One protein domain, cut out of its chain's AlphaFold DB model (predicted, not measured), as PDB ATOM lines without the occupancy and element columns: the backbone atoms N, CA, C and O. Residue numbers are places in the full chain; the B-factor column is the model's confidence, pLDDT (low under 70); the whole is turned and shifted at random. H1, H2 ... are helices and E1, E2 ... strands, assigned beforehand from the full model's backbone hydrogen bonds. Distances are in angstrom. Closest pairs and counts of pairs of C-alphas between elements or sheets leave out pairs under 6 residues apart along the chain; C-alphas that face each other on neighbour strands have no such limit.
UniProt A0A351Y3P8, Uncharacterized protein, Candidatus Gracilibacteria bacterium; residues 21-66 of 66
ATOM      1  N   VAL A  21     197.712 158.686 183.229       96.69
ATOM      2  CA  VAL A  21     196.450 158.617 182.475       96.69
ATOM      3  C   VAL A  21     195.345 159.466 183.093       96.69
ATOM      4  O   VAL A  21     194.656 160.173 182.350       96.69
ATOM      5  N   GLU A  22     195.156 159.381 184.409       96.12
ATOM      6  CA  GLU A  22     194.062 160.039 185.129       96.12
ATOM      7  C   GLU A  22     194.415 161.489 185.458       96.12
ATOM      8  O   GLU A  22     193.690 162.396 185.051       96.12
ATOM      9  N   ASP A  23     195.569 161.716 186.092       95.00
ATOM     10  CA  ASP A  23     195.987 163.055 186.534       95.00
ATOM     11  C   ASP A  23     196.632 163.877 185.406       95.00
ATOM     12  O   ASP A  23     196.960 165.048 185.592       95.00
ATOM     13  N   LYS A  24     196.846 163.268 184.227       95.56
ATOM     14  CA  LYS A  24     197.574 163.861 183.087       95.56
ATOM     15  C   LYS A  24     198.951 164.394 183.479       95.56
ATOM     16  O   LYS A  24     199.453 165.345 182.875       95.56
ATOM     17  N   LYS A  25     199.572 163.777 184.487       96.06
ATOM     18  CA  LYS A  25     200.883 164.188 184.967       96.06
ATOM     19  C   LYS A  25     201.938 163.827 183.915       96.06
ATOM     20  O   LYS A  25     201.981 162.670 183.492       96.06
ATOM     21  N   PRO A  26     202.790 164.776 183.489       96.88
ATOM     22  CA  PRO A  26     203.900 164.482 182.591       96.88
ATOM     23  C   PRO A  26     204.775 163.351 183.129       96.88
ATOM     24  O   PRO A  26     205.034 163.281 184.334       96.88
ATOM     25  N   LEU A  27     205.249 162.484 182.234       96.38
ATOM     26  CA  LEU A  27     206.070 161.334 182.604       96.38
ATOM     27  C   LEU A  27     207.349 161.778 183.321       96.38
ATOM     28  O   LEU A  27     207.750 161.171 184.304       96.38
ATOM     29  N   GLU A  28     207.935 162.883 182.884       97.56
ATOM     30  CA  GLU A  28     209.148 163.469 183.438       97.56
ATOM     31  C   GLU A  28     208.957 163.872 184.909       97.56
ATOM     32  O   GLU A  28     209.850 163.677 185.725       97.56
ATOM     33  N   TYR A  29     207.766 164.340 185.303       97.75
ATOM     34  CA  TYR A  29     207.453 164.613 186.714       97.75
ATOM     35  C   TYR A  29     207.132 163.357 187.522       97.75
ATOM     36  O   TYR A  29     207.211 163.390 188.749       97.75
ATOM     37  N   ILE A  30     206.720 162.269 186.868       97.00
ATOM     38  CA  ILE A  30     206.536 160.963 187.514       97.00
ATOM     39  C   ILE A  30     207.903 160.312 187.765       97.00
ATOM     40  O   ILE A  30     208.120 159.746 188.833       97.00
ATOM     41  N   LEU A  31     208.826 160.428 186.806       96.56
ATOM     42  CA  LEU A  31     210.203 159.940 186.908       96.56
ATOM     43  C   LEU A  31     211.083 160.846 187.786       96.56
ATOM     44  O   LEU A  31     212.027 160.371 188.408       96.56
ATOM     45  N   GLY A  32     210.762 162.141 187.864       97.81
ATOM     46  CA  GLY A  32     211.504 163.151 188.625       97.81
ATOM     47  C   GLY A  32     212.731 163.707 187.897       97.81
ATOM     48  O   GLY A  32     213.454 164.530 188.463       97.81
ATOM     49  N   HIS A  33     212.974 163.278 186.658       97.94
ATOM     50  CA  HIS A  33     214.097 163.723 185.847       97.94
ATOM     51  C   HIS A  33     213.782 163.681 184.344       97.94
ATOM     52  O   HIS A  33     212.815 163.051 183.905       97.94
ATOM     53  N   VAL A  34     214.618 164.355 183.557       97.88
ATOM     54  CA  VAL A  34     214.634 164.288 182.092       97.88
ATOM     55  C   VAL A  34     216.053 164.508 181.573       97.88
ATOM     56  O   VAL A  34     216.832 165.241 182.185       97.88
ATOM     57  N   ASP A  35     216.386 163.884 180.448       97.38
ATOM     58  CA  ASP A  35     217.654 164.114 179.760       97.38
ATOM     59  C   ASP A  35     217.597 165.391 178.912       97.38
ATOM     60  O   ASP A  35     216.659 165.601 178.144       97.38
ATOM     61  N   PHE A  36     218.624 166.231 179.036       97.62
ATOM     62  CA  PHE A  36     218.805 167.452 178.253       97.62
ATOM     63  C   PHE A  36     220.300 167.672 177.983       97.62
ATOM     64  O   PHE A  36     221.113 167.701 178.909       97.62
ATOM     65  N   PHE A  37     220.696 167.767 176.715       96.06
ATOM     66  CA  PHE A  37     222.091 167.769 176.255       96.06
ATOM     67  C   PHE A  37     222.920 166.586 176.793       96.06
ATOM     68  O   PHE A  37     224.087 166.733 177.167       96.06
ATOM     69  N   GLY A  38     222.307 165.399 176.874       94.88
ATOM     70  CA  GLY A  38     222.949 164.189 177.400       94.88
ATOM     71  C   GLY A  38     223.270 164.244 178.899       94.88
ATOM     72  O   GLY A  38     224.090 163.462 179.377       94.88
ATOM     73  N   LYS A  39     222.663 165.182 179.634       96.12
ATOM     74  CA  LYS A  39     222.756 165.295 181.090       96.12
ATOM     75  C   LYS A  39     221.375 165.118 181.702       96.12
ATOM     76  O   LYS A  39     220.396 165.624 181.166       96.12
ATOM     77  N   GLU A  40     221.324 164.470 182.855       97.62
ATOM     78  CA  GLU A  40     220.089 164.314 183.616       97.62
ATOM     79  C   GLU A  40     219.789 165.596 184.411       97.62
ATOM     80  O   GLU A  40     220.639 166.102 185.149       97.62
ATOM     81  N   PHE A  41     218.577 166.124 184.260       97.94
ATOM     82  CA  PHE A  41     218.061 167.258 185.022       97.94
ATOM     83  C   PHE A  41     216.902 166.813 185.903       97.94
ATOM     84  O   PHE A  41     215.952 166.204 185.416       97.94
ATOM     85  N   PHE A  42     216.937 167.187 187.183       98.38
ATOM     86  CA  PHE A  42     215.808 166.984 188.088       98.38
ATOM     87  C   PHE A  42     214.665 167.938 187.751       98.38
ATOM     88  O   PHE A  42     214.873 169.148 187.633       98.38
ATOM     89  N   VAL A  43     213.451 167.399 187.647       98.00
ATOM     90  CA  VAL A  43     212.244 168.166 187.331       98.00
ATOM     91  C   VAL A  43     211.105 167.815 188.279       98.00
ATOM     92  O   VAL A  43     210.969 166.690 188.755       98.00
ATOM     93  N   ASN A  44     210.268 168.806 188.562       97.69
ATOM     94  CA  ASN A  44     209.060 168.660 189.365       97.69
ATOM     95  C   ASN A  44     207.988 169.669 188.922       97.69
ATOM     96  O   ASN A  44     208.204 170.481 188.023       97.69
ATOM     97  N   GLU A  45     206.839 169.654 189.593       96.56
ATOM     98  CA  GLU A  45     205.685 170.510 189.280       96.56
ATOM     99  C   GLU A  45     205.950 172.023 189.413       96.56
ATOM    100  O   GLU A  45     205.187 172.820 188.876       96.56
ATOM    101  N   ALA A  46     207.031 172.433 190.085       97.81
ATOM    102  CA  ALA A  46     207.457 173.829 190.196       97.81
ATOM    103  C   ALA A  46     208.440 174.261 189.088       97.81
ATOM    104  O   ALA A  46     208.912 175.398 189.091       97.81
ATOM    105  N   THR A  47     208.773 173.369 188.154       97.38
ATOM    106  CA  THR A  47     209.707 173.628 187.047       97.38
ATOM    107  C   THR A  47     209.003 173.534 185.699       97.38
ATOM    108  O   THR A  47     207.879 173.054 185.613       97.38
ATOM    109  N   LEU A  48     209.650 174.010 184.636       96.81
ATOM    110  CA  LEU A  48     209.296 173.622 183.271       96.81
ATOM    111  C   LEU A  48     210.147 172.417 182.881       96.81
ATOM    112  O   LEU A  48     211.320 172.360 183.240       96.81
ATOM    113  N   ILE A  49     209.573 171.492 182.117       97.69
ATOM    114  CA  ILE A  49     210.303 170.353 181.551       97.69
ATOM    115  C   ILE A  49     211.124 170.855 180.354       97.69
ATOM    116  O   ILE A  49     210.512 171.343 179.395       97.69
ATOM    117  N   PRO A  50     212.468 170.746 180.370       97.12
ATOM    118  CA  PRO A  50     213.296 171.013 179.198       97.12
ATOM    119  C   PRO A  50     212.821 170.220 177.975       97.12
ATOM    120  O   PRO A  50     212.538 169.026 178.069       97.12
ATOM    121  N   ARG A  51     212.705 170.890 176.825       96.94
ATOM    122  CA  ARG A  51     212.248 170.278 175.568       96.94
ATOM    123  C   ARG A  51     213.384 170.210 174.544       96.94
ATOM    124  O   ARG A  51     214.189 171.144 174.522       96.94
ATOM    125  N   PRO A  52     213.431 169.189 173.665       93.50
ATOM    126  CA  PRO A  52     214.472 169.064 172.639       93.50
ATOM    127  C   PRO A  52     214.623 170.313 171.760       93.50
ATOM    128  O   PRO A  52     215.727 170.701 171.395       93.50
ATOM    129  N   GLU A  53     213.527 171.021 171.481       96.56
ATOM    130  CA  GLU A  53     213.534 172.265 170.711       96.56
ATOM    131  C   GLU A  53     214.357 173.372 171.384       96.56
ATOM    132  O   GLU A  53     214.953 174.214 170.710       96.56
ATOM    133  N   THR A  54     214.437 173.350 172.718       96.62
ATOM    134  CA  THR A  54     215.269 174.284 173.487       96.62
ATOM    135  C   THR A  54     216.756 173.980 173.298       96.62
ATOM    136  O   THR A  54     217.566 174.906 173.320       96.62
ATOM    137  N   GLU A  55     217.129 172.721 173.039       96.56
ATOM    138  CA  GLU A  55     218.508 172.376 172.675       96.56
ATOM    139  C   GLU A  55     218.889 172.974 171.323       96.56
ATOM    140  O   GLU A  55     219.947 173.591 171.198       96.56
ATOM    141  N   TYR A  56     218.005 172.873 170.323       96.25
ATOM    142  CA  TYR A  56     218.241 173.487 169.014       96.25
ATOM    143  C   TYR A  56     218.429 174.999 169.129       96.25
ATOM    144  O   TYR A  56     219.363 175.543 168.545       96.25
ATOM    145  N   MET A  57     217.601 175.670 169.935       97.00
ATOM    146  CA  MET A  57     217.734 177.107 170.177       97.00
ATOM    147  C   MET A  57     219.087 177.464 170.811       97.00
ATOM    148  O   MET A  57     219.754 178.391 170.351       97.00
ATOM    149  N   ILE A  58     219.508 176.736 171.849       96.56
ATOM    150  CA  ILE A  58     220.797 176.966 172.519       96.56
ATOM    151  C   ILE A  58     221.964 176.731 171.554       96.56
ATOM    152  O   ILE A  58     222.908 177.522 171.550       96.56
ATOM    153  N   ASN A  59     221.886 175.703 170.703       96.62
ATOM    154  CA  ASN A  59     222.894 175.444 169.674       96.62
ATOM    155  C   ASN A  59     222.983 176.601 168.673       96.62
ATOM    156  O   ASN A  59     224.075 177.115 168.454       96.62
ATOM    157  N   SER A  60     221.854 177.087 168.142       97.12
ATOM    158  CA  SER A  60     221.854 178.217 167.198       97.12
ATOM    159  C   SER A  60     222.442 179.493 167.800       97.12
ATOM    160  O   SER A  60     223.181 180.214 167.133       97.12
ATOM    161  N   VAL A  61     222.144 179.781 169.070       97.69
ATOM    162  CA  VAL A  61     222.753 180.921 169.772       97.69
ATOM    163  C   VAL A  61     224.254 180.702 169.968       97.69
ATOM    164  O   VAL A  61     225.026 181.634 169.765       97.69
ATOM    165  N   SER A  62     224.675 179.488 170.328       96.31
ATOM    166  CA  SER A  62     226.091 179.148 170.533       96.31
ATOM    167  C   SER A  62     226.907 179.272 169.241       96.31
ATOM    168  O   SER A  62     228.030 179.770 169.269       96.31
ATOM    169  N   GLU A  63     226.330 178.882 168.104       97.25
ATOM    170  CA  GLU A  63     226.923 179.080 166.778       97.25
ATOM    171  C   GLU A  63     227.022 180.564 166.406       97.25
ATOM    172  O   GLU A  63     228.017 180.978 165.827       97.25
ATOM    173  N   PHE A  64     226.022 181.379 166.760       97.38
ATOM    174  CA  PHE A  64     226.020 182.815 166.462       97.38
ATOM    175  C   PHE A  64     227.089 183.606 167.234       97.38
ATOM    176  O   PHE A  64     227.579 184.619 166.740       97.38
ATOM    177  N   ILE A  65     227.417 183.182 168.458       96.50
ATOM    178  CA  ILE A  65     228.411 183.858 169.311       96.50
ATOM    179  C   ILE A  65     229.848 183.352 169.113       96.50
ATOM    180  O   ILE A  65     230.760 183.936 169.702       96.50
ATOM    181  N   SER A  66     230.034 182.264 168.358       87.31
ATOM    182  CA  SER A  66     231.348 181.679 168.039       87.31
ATOM    183  C   SER A  66     232.009 182.401 166.868       87.31
ATOM    184  O   SER A  66     233.244 182.593 166.936       87.31
TER     185      SER A  66
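Overview. This is residues 21 to 66 of the 66 residues of an uncharacterized protein of Candidatus Gracilibacteria bacterium (UniProt A0A351Y3P8). A small two-stranded hairpin, E1 and E2, has the short helix H1 near the end where E1 begins, and a longer helix, H2, leads away from near the opposite end and sticks out as an arm with residues 57 to 66. After E2 the link of residues 43 to 51 folds back to reach the start of H2. The printed part has 46 residues, with two named helices and two named strands in the order H1, E1, E2, H2; the sheet, E1 - E2, is antiparallel, and the class is mixed, helices and strands. The whole is loose, with a radius of gyration of the C-alphas of 13.3 A, and spans 45 by 17 by 16 A, the arm adding to its length.

Along the chain. Strand E1 is residues 33 to 36, 9.7 A from first to last C-alpha, and begins with C-alpha 33 at (214.097, 163.723, 185.847). Strand E2 is residues 39 to 42, 10.0 A long. Before E1 stands helix H1, residues 27 to 31, 6.1 A long, with C-alpha 27 at (206.070, 161.334, 182.604). Helix H2, residues 52 to 65, is the longest at 20.6 A, and ends with C-alpha 65 at (228.411, 183.858, 169.311).

Arrangement. E1 and E2 are antiparallel neighbours and form a hairpin, with 145 degrees between their N-to-C directions. The C-alphas of His 33 and Phe 42, which face each other, are 4.3 A apart. N 34 and O 41, at 2.9 A, and N 36 and O 39, at 2.8 A, are within hydrogen-bond range. The closest C-alphas of H1 and E1 are those of Glu 28 and Val 34, 5.7 A apart. The closest C-alphas of E1 and H2 are those of Phe 36 and Pro 52, 7.3 A apart. H1 is apart from E2 and from H2. In H1 and H2 every O i to N i+4 pair is within hydrogen-bond range.

Size, cuts and confidence. The two C-alphas farthest apart, those of Glu 22 and Ser 66, are 46.4 A from each other. Residues 57 to 66, of which 57 to 65 belong to H2, stand free; without them the other 36 residues span 32 by 16 by 16 A. The links H1 to E1, of one residue, and E1 to E2, of two residues, are tight, and the link E2 to H2, of nine residues, is short. The printed part has no cut and ends at residue 66, the chain's last residue. The mean pLDDT of the printed part is 96.7, and no printed residue is under 70.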